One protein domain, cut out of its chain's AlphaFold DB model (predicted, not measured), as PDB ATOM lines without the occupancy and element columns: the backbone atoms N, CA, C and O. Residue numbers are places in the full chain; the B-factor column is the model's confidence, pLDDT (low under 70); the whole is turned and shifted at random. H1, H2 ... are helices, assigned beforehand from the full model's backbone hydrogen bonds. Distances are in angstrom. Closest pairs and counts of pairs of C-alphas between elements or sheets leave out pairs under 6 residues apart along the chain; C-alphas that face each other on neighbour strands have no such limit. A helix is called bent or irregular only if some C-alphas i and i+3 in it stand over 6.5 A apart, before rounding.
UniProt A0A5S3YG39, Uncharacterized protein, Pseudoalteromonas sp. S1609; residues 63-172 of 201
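AT A GLANCE: This is residues 63 to 172 of the 201 residues of an uncharacterized protein of Pseudoalteromonas sp. S1609 (UniProt A0A5S3YG39). A long helix, H4, sticks out as an arm from one corner of a flat, open frame of helices, with residues 138 to 151 and 157 to 170 of it standing free. In the frame, H2 and the arm H3a of the bent helix H3 make a V whose open end is bridged by residues 102 to 108, while H1 and the other arm, H3b, are side by side at the far end. The printed part has 110 residues with four named helices, H1 to H4 in chain order, no named strand, and is all helix. It is only just loose, close to extended, with a radius of gyration of the C-alphas of 19.6 A and spans of 63 by 39 by 15 A.

IN THESE COORDINATES: H4, residues 138 to 170, is 47.4 A long, from C-alpha 138 at (67.497, -86.563, -38.406) to C-alpha 170 at (48.186, -119.740, -10.544). H3, residues 109 to 136, was assigned as one helix by its hydrogen bonds but is bent: C-alphas 125 and 128 are 7.8 A apart. Its arms are H3a, residues 109 to 125, 24.8 A, and H3b, residues 128 to 136, 12.5 A. H3a is irregular, with C-alphas 118 and 121 6.7 A apart. H2, residues 79 to 101, is 32.0 A long. H1, residues 63 to 77, 20.7 A, begins at (79.718, -77.681, -42.048).

HOW THE PARTS SIT: H4 and H3b meet only through their link; H4 is apart from H1, H2 and H3a. H3a and H3b are about perpendicular, at 86 degrees. H3b touches residues 69 to 73 of H1, opposite ways at a shallow tilt of 33 degrees, only just short of steep; the closest C-alphas, Val 73 and Gly 128, are 5.5 A apart. H2 and H3a touch, opposite ways at a steep tilt of 55 degrees, with the C-alphas of Leu 83 and Ala 120 closest at 4.9 A. H1 and H2 touch only at the corner, C-alphas of Leu 76 and Ser 82 closest at 4.7 A. Every O i to N i+4 pair is within hydrogen-bond range in H1, H2, H3b and H4; in H3a, 11 of 13 are.

THE WHOLE: The C-alphas of Glu 63 and Thr 172, the two farthest apart, are 63.7 A from each other. The printed part has no cut and no long link. Mean pLDDT of the printed part is 83.9; residues 167 to 172 are under 70.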
ATOM      1  N   GLU A  63      78.683 -77.227 -41.107       78.75
ATOM      2  CA  GLU A  63      79.718 -77.681 -42.048       78.75
ATOM      3  C   GLU A  63      80.200 -79.120 -41.777       78.75
ATOM      4  O   GLU A  63      80.437 -79.876 -42.715       78.75
ATOM      5  N   GLN A  64      80.317 -79.545 -40.511       82.12
ATOM      6  CA  GLN A  64      80.704 -80.921 -40.159       82.12
ATOM      7  C   GLN A  64      79.598 -81.940 -40.462       82.12
ATOM      8  O   GLN A  64      79.892 -83.097 -40.779       82.12
ATOM      9  N   LYS A  65      78.328 -81.531 -40.368       79.44
ATOM     10  CA  LYS A  65      77.188 -82.360 -40.783       79.44
ATOM     11  C   LYS A  65      77.137 -82.494 -42.302       79.44
ATOM     12  O   LYS A  65      77.060 -83.609 -42.808       79.44
ATOM     13  N   GLU A  66      77.257 -81.385 -43.024       81.81
ATOM     14  CA  GLU A  66      77.274 -81.364 -44.491       81.81
ATOM     15  C   GLU A  66      78.468 -82.146 -45.061       81.81
ATOM     16  O   GLU A  66      78.300 -82.911 -46.011       81.81
ATOM     17  N   ALA A  67      79.649 -82.054 -44.439       85.81
ATOM     18  CA  ALA A  67      80.820 -82.847 -44.811       85.81
ATOM     19  C   ALA A  67      80.579 -84.361 -44.663       85.81
ATOM     20  O   ALA A  67      80.846 -85.113 -45.601       85.81
ATOM     21  N   GLN A  68      80.021 -84.813 -43.533       84.00
ATOM     22  CA  GLN A  68      79.686 -86.231 -43.331       84.00
ATOM     23  C   GLN A  68      78.569 -86.707 -44.260       84.00
ATOM     24  O   GLN A  68      78.651 -87.811 -44.787       84.00
ATOM     25  N   GLN A  69      77.544 -85.889 -44.513       84.94
ATOM     26  CA  GLN A  69      76.507 -86.224 -45.489       84.94
ATOM     27  C   GLN A  69      77.096 -86.352 -46.902       84.94
ATOM     28  O   GLN A  69      76.773 -87.300 -47.618       84.94
ATOM     29  N   ALA A  70      78.002 -85.457 -47.301       86.75
ATOM     30  CA  ALA A  70      78.689 -85.529 -48.589       86.75
ATOM     31  C   ALA A  70      79.599 -86.766 -48.705       86.75
ATOM     32  O   ALA A  70      79.629 -87.408 -49.759       86.75
ATOM     33  N   GLU A  71      80.304 -87.134 -47.632       88.94
ATOM     34  CA  GLU A  71      81.107 -88.357 -47.554       88.94
ATOM     35  C   GLU A  71      80.232 -89.616 -47.630       88.94
ATOM     36  O   GLU A  71      80.483 -90.483 -48.469       88.94
ATOM     37  N   LEU A  72      79.137 -89.670 -46.871       85.94
ATOM     38  CA  LEU A  72      78.184 -90.779 -46.889       85.94
ATOM     39  C   LEU A  72      77.525 -90.935 -48.269       85.94
ATOM     40  O   LEU A  72      77.396 -92.044 -48.782       85.94
ATOM     41  N   VAL A  73      77.165 -89.833 -48.937       87.50
ATOM     42  CA  VAL A  73      76.666 -89.857 -50.326       87.50
ATOM     43  C   VAL A  73      77.739 -90.344 -51.302       87.50
ATOM     44  O   VAL A  73      77.413 -91.045 -52.260       87.50
ATOM     45  N   LYS A  74      79.010 -89.988 -51.097       89.62
ATOM     46  CA  LYS A  74      80.130 -90.464 -51.922       89.62
ATOM     47  C   LYS A  74      80.351 -91.970 -51.742       89.62
ATOM     48  O   LYS A  74      80.526 -92.661 -52.744       89.62
ATOM     49  N   GLU A  75      80.284 -92.476 -50.514       89.19
ATOM     50  CA  GLU A  75      80.366 -93.909 -50.212       89.19
ATOM     51  C   GLU A  75      79.179 -94.672 -50.821       89.19
ATOM     52  O   GLU A  75      79.378 -95.610 -51.591       89.19
ATOM     53  N   LEU A  76      77.945 -94.208 -50.596       88.06
ATOM     54  CA  LEU A  76      76.717 -94.807 -51.141       88.06
ATOM     55  C   LEU A  76      76.626 -94.763 -52.677       88.06
ATOM     56  O   LEU A  76      75.872 -95.541 -53.259       88.06
ATOM     57  N   LYS A  77      77.367 -93.867 -53.343       87.75
ATOM     58  CA  LYS A  77      77.509 -93.833 -54.811       87.75
ATOM     59  C   LYS A  77      78.510 -94.855 -55.351       87.75
ATOM     60  O   LYS A  77      78.469 -95.140 -56.550       87.75
ATOM     61  N   SER A  78      79.388 -95.405 -54.512       90.19
ATOM     62  CA  SER A  78      80.199 -96.566 -54.877       90.19
ATOM     63  C   SER A  78      79.305 -97.797 -55.022       90.19
ATOM     64  O   SER A  78      78.350 -97.969 -54.264       90.19
ATOM     65  N   GLU A  79      79.620 -98.678 -55.970       87.12
ATOM     66  CA  GLU A  79      78.913 -99.953 -56.131       87.12
ATOM     67  C   GLU A  79      78.992-100.779 -54.835       87.12
ATOM     68  O   GLU A  79      77.965-101.200 -54.300       87.12
ATOM     69  N   GLU A  80      80.193-100.884 -54.257       87.38
ATOM     70  CA  GLU A  80      80.456-101.586 -52.997       87.38
ATOM     71  C   GLU A  80      79.713-100.956 -51.809       87.38
ATOM     72  O   GLU A  80      79.054-101.668 -51.051       87.38
ATOM     73  N   GLY A  81      79.730 -99.624 -51.689       86.25
ATOM     74  CA  GLY A  81      79.025 -98.906 -50.621       86.25
ATOM     75  C   GLY A  81      77.501 -99.018 -50.731       86.25
ATOM     76  O   GLY A  81      76.820 -99.219 -49.725       86.25
ATOM     77  N   SER A  82      76.949 -98.996 -51.949       86.38
ATOM     78  CA  SER A  82      75.515 -99.219 -52.179       86.38
ATOM     79  C   SER A  82      75.077-100.646 -51.811       86.38
ATOM     80  O   SER A  82      74.008-100.844 -51.225       86.38
ATOM     81  N   LEU A  83      75.926-101.643 -52.086       88.94
ATOM     82  CA  LEU A  83      75.678-103.055 -51.795       88.94
ATOM     83  C   LEU A  83      75.846-103.358 -50.298       88.94
ATOM     84  O   LEU A  83      75.030-104.076 -49.709       88.94
ATOM     85  N   PHE A  84      76.839-102.746 -49.651       89.62
ATOM     86  CA  PHE A  84      77.002-102.751 -48.199       89.62
ATOM     87  C   PHE A  84      75.794-102.118 -47.502       89.62
ATOM     88  O   PHE A  84      75.214-102.736 -46.607       89.62
ATOM     89  N   ALA A  85      75.341-100.945 -47.951       87.69
ATOM     90  CA  ALA A  85      74.170-100.271 -47.398       87.69
ATOM     91  C   ALA A  85      72.880-101.084 -47.578       87.69
ATOM     92  O   ALA A  85      72.130-101.241 -46.615       87.69
ATOM     93  N   ALA A  86      72.651-101.686 -48.751       88.19
ATOM     94  CA  ALA A  86      71.535-102.611 -48.970       88.19
ATOM     95  C   ALA A  86      71.596-103.821 -48.016       88.19
ATOM     96  O   ALA A  86      70.585-104.206 -47.423       88.19
ATOM     97  N   THR A  87      72.792-104.382 -47.807       90.88
ATOM     98  CA  THR A  87      73.025-105.501 -46.878       90.88
ATOM     99  C   THR A  87      72.741-105.104 -45.427       90.88
ATOM    100  O   THR A  87      72.052-105.831 -44.708       90.88
ATOM    101  N   LYS A  88      73.228-103.935 -44.991       89.94
ATOM    102  CA  LYS A  88      72.985-103.387 -43.648       89.94
ATOM    103  C   LYS A  88      71.511-103.072 -43.428       89.94
ATOM    104  O   LYS A  88      70.965-103.480 -42.410       89.94
ATOM    105  N   PHE A  89      70.852-102.421 -44.385       88.62
ATOM    106  CA  PHE A  89      69.428-102.100 -44.324       88.62
ATOM    107  C   PHE A  89      68.569-103.361 -44.163       88.62
ATOM    108  O   PHE A  89      67.765-103.454 -43.235       88.62
ATOM    109  N   LEU A  90      68.794-104.377 -45.003       90.12
ATOM    110  CA  LEU A  90      68.023-105.619 -44.965       90.12
ATOM    111  C   LEU A  90      68.333-106.468 -43.714       90.12
ATOM    112  O   LEU A  90      67.440-107.117 -43.168       90.12
ATOM    113  N   GLY A  91      69.569-106.409 -43.206       91.12
ATOM    114  CA  GLY A  91      69.951-106.990 -41.914       91.12
ATOM    115  C   GLY A  91      69.288-106.298 -40.717       91.12
ATOM    116  O   GLY A  91      68.765-106.976 -39.832       91.12
ATOM    117  N   SER A  92      69.242-104.963 -40.710       89.38
ATOM    118  CA  SER A  92      68.549-104.170 -39.686       89.38
ATOM    119  C   SER A  92      67.039-104.408 -39.699       89.38
ATOM    120  O   SER A  92      66.442-104.529 -38.631       89.38
ATOM    121  N   LEU A  93      66.423-104.558 -40.879       88.31
ATOM    122  CA  LEU A  93      65.021-104.970 -40.998       88.31
ATOM    123  C   LEU A  93      64.784-106.350 -40.374       88.31
ATOM    124  O   LEU A  93      63.873-106.502 -39.564       88.31
ATOM    125  N   GLU A  94      65.618-107.348 -40.681       89.25
ATOM    126  CA  GLU A  94      65.490-108.677 -40.069       89.25
ATOM    127  C   GLU A  94      65.661-108.630 -38.542       89.25
ATOM    128  O   GLU A  94      64.889-109.264 -37.821       89.25
ATOM    129  N   PHE A  95      66.615-107.846 -38.031       88.25
ATOM    130  CA  PHE A  95      66.770-107.622 -36.593       88.25
ATOM    131  C   PHE A  95      65.522-106.971 -35.975       88.25
ATOM    132  O   PHE A  95      65.055-107.420 -34.927       88.25
ATOM    133  N   MET A  96      64.931-105.979 -36.644       86.31
ATOM    134  CA  MET A  96      63.694-105.327 -36.210       86.31
ATOM    135  C   MET A  96      62.534-106.336 -36.135       86.31
ATOM    136  O   MET A  96      61.874-106.457 -35.102       86.31
ATOM    137  N   PHE A  97      62.334-107.149 -37.176       89.19
ATOM    138  CA  PHE A  97      61.306-108.195 -37.180       89.19
ATOM    139  C   PHE A  97      61.558-109.291 -36.131       89.19
ATOM    140  O   PHE A  97      60.603-109.767 -35.514       89.19
ATOM    141  N   LYS A  98      62.820-109.641 -35.840       90.69
ATOM    142  CA  LYS A  98      63.179-110.527 -34.715       90.69
ATOM    143  C   LYS A  98      62.848-109.909 -33.356       90.69
ATOM    144  O   LYS A  98      62.355-110.609 -32.471       90.69
ATOM    145  N   ARG A  99      63.121-108.611 -33.183       83.44
ATOM    146  CA  ARG A  99      63.025-107.886 -31.907       83.44
ATOM    147  C   ARG A  99      61.600-107.485 -31.523       83.44
ATOM    148  O   ARG A  99      61.314-107.450 -30.323       83.44
ATOM    149  N   PHE A 100      60.756-107.185 -32.512       83.06
ATOM    150  CA  PHE A 100      59.387-106.682 -32.336       83.06
ATOM    151  C   PHE A 100      58.297-107.665 -32.796       83.06
ATOM    152  O   PHE A 100      57.192-107.622 -32.260       83.06
ATOM    153  N   GLY A 101      58.599-108.550 -33.754       82.25
ATOM    154  CA  GLY A 101      57.681-109.569 -34.271       82.25
ATOM    155  C   GLY A 101      57.894-110.934 -33.614       82.25
ATOM    156  O   GLY A 101      57.146-111.321 -32.718       82.25
ATOM    157  N   HIS A 102      58.903-111.685 -34.064       85.31
ATOM    158  CA  HIS A 102      59.187-113.025 -33.543       85.31
ATOM    159  C   HIS A 102      60.663-113.421 -33.693       85.31
ATOM    160  O   HIS A 102      61.209-113.390 -34.791       85.31
ATOM    161  N   HIS A 103      61.288-113.901 -32.616       85.38
ATOM    162  CA  HIS A 103      62.726-114.211 -32.547       85.38
ATOM    163  C   HIS A 103      63.248-115.196 -33.618       85.38
ATOM    164  O   HIS A 103      64.410-115.109 -34.005       85.38
ATOM    165  N   LYS A 104      62.403-116.117 -34.114       86.50
ATOM    166  CA  LYS A 104      62.753-117.061 -35.203       86.50
ATOM    167  C   LYS A 104      62.576-116.499 -36.619       86.50
ATOM    168  O   LYS A 104      62.874-117.211 -37.571       86.50
ATOM    169  N   PHE A 105      62.051-115.284 -36.782       87.31
ATOM    170  CA  PHE A 105      61.922-114.667 -38.103       87.31
ATOM    171  C   PHE A 105      63.304-114.553 -38.747       87.31
ATOM    172  O   PHE A 105      64.214-114.021 -38.126       87.31
ATOM    173  N   SER A 106      63.478-115.027 -39.975       88.50
ATOM    174  CA  SER A 106      64.710-114.837 -40.741       88.50
ATOM    175  C   SER A 106      64.359-114.781 -42.216       88.50
ATOM    176  O   SER A 106      63.534-115.568 -42.677       88.50
ATOM    177  N   ILE A 107      64.992-113.876 -42.957       86.75
ATOM    178  CA  ILE A 107      64.818-113.791 -44.407       86.75
ATOM    179  C   ILE A 107      65.681-114.887 -45.040       86.75
ATOM    180  O   ILE A 107      66.844-115.060 -44.652       86.75
ATOM    181  N   ASN A 108      65.119-115.623 -46.000       91.56
ATOM    182  CA  ASN A 108      65.817-116.662 -46.759       91.56
ATOM    183  C   ASN A 108      67.116-116.087 -47.367       91.56
ATOM    184  O   ASN A 108      67.070-115.023 -47.990       91.56
ATOM    185  N   PRO A 109      68.287-116.735 -47.200       87.75
ATOM    186  CA  PRO A 109      69.557-116.205 -47.699       87.75
ATOM    187  C   PRO A 109      69.580-115.959 -49.215       87.75
ATOM    188  O   PRO A 109      70.272-115.039 -49.650       87.75
ATOM    189  N   VAL A 110      68.820-116.726 -50.008       88.88
ATOM    190  CA  VAL A 110      68.736-116.542 -51.470       88.88
ATOM    191  C   VAL A 110      67.972-115.257 -51.802       88.88
ATOM    192  O   VAL A 110      68.543-114.331 -52.376       88.88
ATOM    193  N   GLU A 111      66.726-115.148 -51.329       87.19
ATOM    194  CA  GLU A 111      65.862-113.964 -51.493       87.19
ATOM    195  C   GLU A 111      66.535-112.690 -50.963       87.19
ATOM    196  O   GLU A 111      66.421-111.616 -51.556       87.19
ATOM    197  N   LYS A 112      67.295-112.806 -49.866       89.94
ATOM    198  CA  LYS A 112      68.088-111.717 -49.293       89.94
ATOM    199  C   LYS A 112      69.143-111.207 -50.280       89.94
ATOM    200  O   LYS A 112      69.235-109.999 -50.481       89.94
ATOM    201  N   GLN A 113      69.918-112.094 -50.911       88.62
ATOM    202  CA  GLN A 113      70.932-111.688 -51.893       88.62
ATOM    203  C   GLN A 113      70.320-111.110 -53.174       88.62
ATOM    204  O   GLN A 113      70.853-110.140 -53.713       88.62
ATOM    205  N   GLU A 114      69.215-111.672 -53.658       89.81
ATOM    206  CA  GLU A 114      68.495-111.143 -54.823       89.81
ATOM    207  C   GLU A 114      67.924-109.749 -54.537       89.81
ATOM    208  O   GLU A 114      68.129-108.821 -55.321       89.81
ATOM    209  N   THR A 115      67.320-109.561 -53.360       88.12
ATOM    210  CA  THR A 115      66.824-108.255 -52.900       88.12
ATOM    211  C   THR A 115      67.958-107.236 -52.770       88.12
ATOM    212  O   THR A 115      67.815-106.110 -53.238       88.12
ATOM    213  N   ILE A 116      69.112-107.613 -52.201       90.38
ATOM    214  CA  ILE A 116      70.293-106.733 -52.108       90.38
ATOM    215  C   ILE A 116      70.743-106.276 -53.502       90.38
ATOM    216  O   ILE A 116      70.931-105.078 -53.710       90.38
ATOM    217  N   LYS A 117      70.848-107.194 -54.471       89.50
ATOM    218  CA  LYS A 117      71.231-106.874 -55.859       89.50
ATOM    219  C   LYS A 117      70.214-105.974 -56.567       89.50
ATOM    220  O   LYS A 117      70.613-105.125 -57.356       89.50
ATOM    221  N   ALA A 118      68.921-106.128 -56.280       89.69
ATOM    222  CA  ALA A 118      67.869-105.277 -56.837       89.69
ATOM    223  C   ALA A 118      67.824-103.872 -56.199       89.69
ATOM    224  O   ALA A 118      67.531-102.893 -56.883       89.69
ATOM    225  N   VAL A 119      68.120-103.760 -54.900       87.31
ATOM    226  CA  VAL A 119      68.004-102.508 -54.127       87.31
ATOM    227  C   VAL A 119      69.278-101.657 -54.177       87.31
ATOM    228  O   VAL A 119      69.173-100.431 -54.222       87.31
ATOM    229  N   ALA A 120      70.468-102.262 -54.237       88.69
ATOM    230  CA  ALA A 120      71.748-101.551 -54.345       88.69
ATOM    231  C   ALA A 120      71.779-100.459 -55.448       88.69
ATOM    232  O   ALA A 120      72.066 -99.310 -55.109       88.69
ATOM    233  N   PRO A 121      71.392-100.710 -56.720       89.69
ATOM    234  CA  PRO A 121      71.395 -99.663 -57.751       89.69
ATOM    235  C   PRO A 121      70.375 -98.540 -57.491       89.69
ATOM    236  O   PRO A 121      70.591 -97.399 -57.904       89.69
ATOM    237  N   ALA A 122      69.275 -98.819 -56.777       88.69
ATOM    238  CA  ALA A 122      68.343 -97.779 -56.346       88.69
ATOM    239  C   ALA A 122      68.968 -96.896 -55.252       88.69
ATOM    240  O   ALA A 122      68.901 -95.671 -55.354       88.69
ATOM    241  N   ILE A 123      69.644 -97.494 -54.263       87.19
ATOM    242  CA  ILE A 123      70.416 -96.750 -53.253       87.19
ATOM    243  C   ILE A 123      71.494 -95.901 -53.934       87.19
ATOM    244  O   ILE A 123      71.568 -94.704 -53.673       87.19
ATOM    245  N   GLN A 124      72.266 -96.472 -54.860       90.00
ATOM    246  CA  GLN A 124      73.325 -95.761 -55.577       90.00
ATOM    247  C   GLN A 124      72.790 -94.509 -56.292       90.00
ATOM    248  O   GLN A 124      73.340 -93.414 -56.140       90.00
ATOM    249  N   LYS A 125      71.670 -94.654 -57.015       91.19
ATOM    250  CA  LYS A 125      71.021 -93.580 -57.779       91.19
ATOM    251  C   LYS A 125      70.397 -92.490 -56.902       91.19
ATOM    252  O   LYS A 125      70.491 -91.315 -57.253       91.19
ATOM    253  N   TYR A 126      69.742 -92.860 -55.800       89.62
ATOM    254  CA  TYR A 126      68.967 -91.926 -54.971       89.62
ATOM    255  C   TYR A 126      69.686 -91.465 -53.693       89.62
ATOM    256  O   TYR A 126      69.197 -90.544 -53.043       89.62
ATOM    257  N   SER A 127      70.860 -92.024 -53.380       83.69
ATOM    258  CA  SER A 127      71.735 -91.707 -52.235       83.69
ATOM    259  C   SER A 127      71.762 -90.225 -51.850       83.69
ATOM    260  O   SER A 127      71.461 -89.892 -50.711       83.69
ATOM    261  N   GLY A 128      72.046 -89.328 -52.800       85.31
ATOM    262  CA  GLY A 128      72.094 -87.880 -52.557       85.31
ATOM    263  C   GLY A 128      70.782 -87.293 -52.029       85.31
ATOM    264  O   GLY A 128      70.788 -86.541 -51.062       85.31
ATOM    265  N   SER A 129      69.649 -87.677 -52.622       85.75
ATOM    266  CA  SER A 129      68.324 -87.225 -52.172       85.75
ATOM    267  C   SER A 129      67.913 -87.881 -50.854       85.75
ATOM    268  O   SER A 129      67.211 -87.263 -50.059       85.75
ATOM    269  N   LEU A 130      68.321 -89.133 -50.642       83.62
ATOM    270  CA  LEU A 130      67.931 -89.942 -49.492       83.62
ATOM    271  C   LEU A 130      68.684 -89.496 -48.230       83.62
ATOM    272  O   LEU A 130      68.060 -89.329 -47.189       83.62
ATOM    273  N   VAL A 131      69.988 -89.217 -48.342       86.38
ATOM    274  CA  VAL A 131      70.794 -88.636 -47.255       86.38
ATOM    275  C   VAL A 131      70.366 -87.201 -46.952       86.38
ATOM    276  O   VAL A 131      70.223 -86.884 -45.780       86.38
ATOM    277  N   SER A 132      70.081 -86.368 -47.965       85.00
ATOM    278  CA  SER A 132      69.586 -84.998 -47.737       85.00
ATOM    279  C   SER A 132      68.273 -85.000 -46.946       85.00
ATOM    280  O   SER A 132      68.203 -84.370 -45.898       85.00
ATOM    281  N   MET A 133      67.270 -85.782 -47.374       83.50
ATOM    282  CA  MET A 133      66.014 -85.897 -46.620       83.50
ATOM    283  C   MET A 133      66.216 -86.470 -45.214       83.50
ATOM    284  O   MET A 133      65.504 -86.074 -44.298       83.50
ATOM    285  N   MET A 134      67.147 -87.412 -45.020       80.69
ATOM    286  CA  MET A 134      67.427 -87.923 -43.675       80.69
ATOM    287  C   MET A 134      68.106 -86.868 -42.799       80.69
ATOM    288  O   MET A 134      67.777 -86.781 -41.626       80.69
ATOM    289  N   GLY A 135      69.002 -86.048 -43.356       80.69
ATOM    290  CA  GLY A 135      69.656 -84.951 -42.643       80.69
ATOM    291  C   GLY A 135      68.676 -83.870 -42.179       80.69
ATOM    292  O   GLY A 135      68.782 -83.402 -41.048       80.69
ATOM    293  N   ASP A 136      67.689 -83.535 -43.015       84.75
ATOM    294  CA  ASP A 136      66.645 -82.550 -42.695       84.75
ATOM    295  C   ASP A 136      65.696 -83.011 -41.570       84.75
ATOM    296  O   ASP A 136      65.135 -82.175 -40.868       84.75
ATOM    297  N   TYR A 137      65.520 -84.328 -41.394       82.31
ATOM    298  CA  TYR A 137      64.619 -84.938 -40.400       82.31
ATOM    299  C   TYR A 137      65.345 -85.792 -39.345       82.31
ATOM    300  O   TYR A 137      64.716 -86.590 -38.643       82.31
ATOM    301  N   GLU A 138      66.672 -85.676 -39.236       82.94
ATOM    302  CA  GLU A 138      67.497 -86.563 -38.406       82.94
ATOM    303  C   GLU A 138      67.069 -86.481 -36.934       82.94
ATOM    304  O   GLU A 138      66.876 -87.501 -36.269       82.94
ATOM    305  N   ALA A 139      66.852 -85.260 -36.439       82.88
ATOM    306  CA  ALA A 139      66.457 -84.999 -35.061       82.88
ATOM    307  C   ALA A 139      65.061 -85.563 -34.748       82.88
ATOM    308  O   ALA A 139      64.878 -86.230 -33.727       82.88
ATOM    309  N   GLU A 140      64.088 -85.348 -35.633       87.19
ATOM    310  CA  GLU A 140      62.712 -85.823 -35.497       87.19
ATOM    311  C   GLU A 140      62.638 -87.350 -35.555       87.19
ATOM    312  O   GLU A 140      61.938 -87.962 -34.745       87.19
ATOM    313  N   VAL A 141      63.377 -87.982 -36.474       82.56
ATOM    314  CA  VAL A 141      63.418 -89.445 -36.598       82.56
ATOM    315  C   VAL A 141      64.102 -90.072 -35.385       82.56
ATOM    316  O   VAL A 141      63.581 -91.050 -34.847       82.56
ATOM    317  N   MET A 142      65.210 -89.506 -34.896       84.50
ATOM    318  CA  MET A 142      65.874 -90.000 -33.684       84.50
ATOM    319  C   MET A 142      65.012 -89.796 -32.432       84.50
ATOM    320  O   MET A 142      64.906 -90.710 -31.612       84.50
ATOM    321  N   ALA A 143      64.320 -88.660 -32.302       86.81
ATOM    322  CA  ALA A 143      63.377 -88.416 -31.211       86.81
ATOM    323  C   ALA A 143      62.184 -89.386 -31.257       86.81
ATOM    324  O   ALA A 143      61.846 -90.009 -30.247       86.81
ATOM    325  N   ALA A 144      61.577 -89.587 -32.432       86.94
ATOM    326  CA  ALA A 144      60.491 -90.545 -32.626       86.94
ATOM    327  C   ALA A 144      60.939 -91.988 -32.342       86.94
ATOM    328  O   ALA A 144      60.201 -92.752 -31.712       86.94
ATOM    329  N   LEU A 145      62.159 -92.358 -32.742       84.31
ATOM    330  CA  LEU A 145      62.750 -93.667 -32.464       84.31
ATOM    331  C   LEU A 145      63.031 -93.857 -30.968       84.31
ATOM    332  O   LEU A 145      62.755 -94.936 -30.439       84.31
ATOM    333  N   ALA A 146      63.511 -92.829 -30.266       84.81
ATOM    334  CA  ALA A 146      63.727 -92.864 -28.820       84.81
ATOM    335  C   ALA A 146      62.404 -93.030 -28.051       84.81
ATOM    336  O   ALA A 146      62.276 -93.940 -27.228       84.81
ATOM    337  N   VAL A 147      61.384 -92.225 -28.371       90.00
ATOM    338  CA  VAL A 147      60.045 -92.312 -27.760       90.00
ATOM    339  C   VAL A 147      59.365 -93.648 -28.089       90.00
ATOM    340  O   VAL A 147      58.798 -94.294 -27.202       90.00
ATOM    341  N   GLY A 148      59.458 -94.118 -29.335       82.56
ATOM    342  CA  GLY A 148      58.928 -95.420 -29.756       82.56
ATOM    343  C   GLY A 148      59.612 -96.593 -29.046       82.56
ATOM    344  O   GLY A 148      58.948 -97.521 -28.580       82.56
ATOM    345  N   SER A 149      60.935 -96.523 -28.881       80.50
ATOM    346  CA  SER A 149      61.712 -97.540 -28.164       80.50
ATOM    347  C   SER A 149      61.375 -97.569 -26.672       80.50
ATOM    348  O   SER A 149      61.169 -98.649 -26.113       80.50
ATOM    349  N   LEU A 150      61.252 -96.397 -26.036       86.00
ATOM    350  CA  LEU A 150      60.883 -96.272 -24.626       86.00
ATOM    351  C   LEU A 150      59.468 -96.809 -24.366       86.00
ATOM    352  O   LEU A 150      59.277 -97.651 -23.491       86.00
ATOM    353  N   THR A 151      58.479 -96.382 -25.158       82.12
ATOM    354  CA  THR A 151      57.081 -96.825 -25.003       82.12
ATOM    355  C   THR A 151      56.925 -98.333 -25.226       82.12
ATOM    356  O   THR A 151      56.276 -99.006 -24.421       82.12
ATOM    357  N   TYR A 152      57.581 -98.905 -26.241       81.56
ATOM    358  CA  TYR A 152      57.602-100.355 -26.454       81.56
ATOM    359  C   TYR A 152      58.318-101.116 -25.323       81.56
ATOM    360  O   TYR A 152      57.858-102.185 -24.900       81.56
ATOM    361  N   GLY A 153      59.421-100.566 -24.806       77.25
ATOM    362  CA  GLY A 153      60.131-101.090 -23.640       77.25
ATOM    363  C   GLY A 153      59.225-101.167 -22.413       77.25
ATOM    364  O   GLY A 153      59.109-102.235 -21.807       77.25
ATOM    365  N   SER A 154      58.516-100.083 -22.099       78.50
ATOM    366  CA  SER A 154      57.559-100.012 -20.990       78.50
ATOM    367  C   SER A 154      56.394-100.990 -21.157       78.50
ATOM    368  O   SER A 154      56.091-101.745 -20.234       78.50
ATOM    369  N   VAL A 155      55.779-101.078 -22.343       80.75
ATOM    370  CA  VAL A 155      54.695-102.050 -22.608       80.75
ATOM    371  C   VAL A 155      55.188-103.495 -22.476       80.75
ATOM    372  O   VAL A 155      54.471-104.347 -21.945       80.75
ATOM    373  N   SER A 156      56.419-103.784 -22.906       76.81
ATOM    374  CA  SER A 156      57.031-105.110 -22.759       76.81
ATOM    375  C   SER A 156      57.309-105.462 -21.294       76.81
ATOM    376  O   SER A 156      57.062-106.596 -20.889       76.81
ATOM    377  N   GLN A 157      57.778-104.505 -20.488       79.50
ATOM    378  CA  GLN A 157      57.971-104.683 -19.045       79.50
ATOM    379  C   GLN A 157      56.636-104.916 -18.330       79.50
ATOM    380  O   GLN A 157      56.499-105.910 -17.625       79.50
ATOM    381  N   ILE A 158      55.615-104.093 -18.596       81.94
ATOM    382  CA  ILE A 158      54.264-104.266 -18.033       81.94
ATOM    383  C   ILE A 158      53.680-105.636 -18.411       81.94
ATOM    384  O   ILE A 158      53.066-106.292 -17.574       81.94
ATOM    385  N   LYS A 159      53.883-106.105 -19.651       80.44
ATOM    386  CA  LYS A 159      53.464-107.453 -20.071       80.44
ATOM    387  C   LYS A 159      54.202-108.567 -19.326       80.44
ATOM    388  O   LYS A 159      53.560-109.550 -18.976       80.44
ATOM    389  N   LYS A 160      55.512-108.427 -19.093       82.81
ATOM    390  CA  LYS A 160      56.308-109.398 -18.323       82.81
ATOM    391  C   LYS A 160      55.876-109.446 -16.860       82.81
ATOM    392  O   LYS A 160      55.625-110.535 -16.364       82.81
ATOM    393  N   LEU A 161      55.710-108.290 -16.218       79.44
ATOM    394  CA  LEU A 161      55.212-108.191 -14.843       79.44
ATOM    395  C   LEU A 161      53.825-108.835 -14.727       79.44
ATOM    396  O   LEU A 161      53.665-109.785 -13.978       79.44
ATOM    397  N   LYS A 162      52.873-108.478 -15.602       79.12
ATOM    398  CA  LYS A 162      51.542-109.115 -15.637       79.12
ATOM    399  C   LYS A 162      51.560-110.620 -15.934       79.12
ATOM    400  O   LYS A 162      50.594-111.302 -15.602       79.12
ATOM    401  N   ALA A 163      52.593-111.137 -16.601       81.50
ATOM    402  CA  ALA A 163      52.770-112.575 -16.789       81.50
ATOM    403  C   ALA A 163      53.274-113.234 -15.497       81.50
ATOM    404  O   ALA A 163      52.667-114.204 -15.060       81.50
ATOM    405  N   MET A 164      54.287-112.650 -14.847       74.31
ATOM    406  CA  MET A 164      54.792-113.089 -13.539       74.31
ATOM    407  C   MET A 164      53.708-113.032 -12.455       74.31
ATOM    408  O   MET A 164      53.597-113.959 -11.663       74.31
ATOM    409  N   ASP A 165      52.870-111.994 -12.446       73.19
ATOM    410  CA  ASP A 165      51.748-111.862 -11.511       73.19
ATOM    411  C   ASP A 165      50.711-112.970 -11.736       73.19
ATOM    412  O   ASP A 165      50.258-113.599 -10.784       73.19
ATOM    413  N   LYS A 166      50.368-113.272 -12.997       71.38
ATOM    414  CA  LYS A 166      49.468-114.391 -13.329       71.38
ATOM    415  C   LYS A 166      50.059-115.748 -12.966       71.38
ATOM    416  O   LYS A 166      49.334-116.607 -12.480       71.38
ATOM    417  N   GLU A 167      51.352-115.940 -13.195       65.62
ATOM    418  CA  GLU A 167      52.063-117.172 -12.854       65.62
ATOM    419  C   GLU A 167      52.153-117.354 -11.333       65.62
ATOM    420  O   GLU A 167      51.948-118.459 -10.836       65.62
ATOM    421  N   LYS A 168      52.330-116.267 -10.571       59.09
ATOM    422  CA  LYS A 168      52.212-116.285  -9.107       59.09
ATOM    423  C   LYS A 168      50.792-116.582  -8.635       59.09
ATOM    424  O   LYS A 168      50.649-117.420  -7.754       59.09
ATOM    425  N   VAL A 169      49.754-115.978  -9.222       56.22
ATOM    426  CA  VAL A 169      48.351-116.265  -8.852       56.22
ATOM    427  C   VAL A 169      48.008-117.739  -9.096       56.22
ATOM    428  O   VAL A 169      47.514-118.395  -8.186       56.22
ATOM    429  N   VAL A 170      48.393-118.306 -10.245       54.84
ATOM    430  CA  VAL A 170      48.186-119.740 -10.544       54.84
ATOM    431  C   VAL A 170      48.918-120.666  -9.559       54.84
ATOM    432  O   VAL A 170      48.421-121.748  -9.276       54.84
ATOM    433  N   ASN A 171      50.054-120.244  -8.991       51.47
ATOM    434  CA  ASN A 171      50.756-120.982  -7.928       51.47
ATOM    435  C   ASN A 171      50.303-120.610  -6.495       51.47
ATOM    436  O   ASN A 171      50.828-121.169  -5.535       51.47
ATOM    437  N   THR A 172      49.365-119.669  -6.323       48.06
ATOM    438  CA  THR A 172      48.852-119.235  -5.004       48.06
ATOM    439  C   THR A 172      47.412-119.704  -4.745       48.06
ATOM    440  O   THR A 172      47.002-119.777  -3.590       48.06
TER     441      THR A 172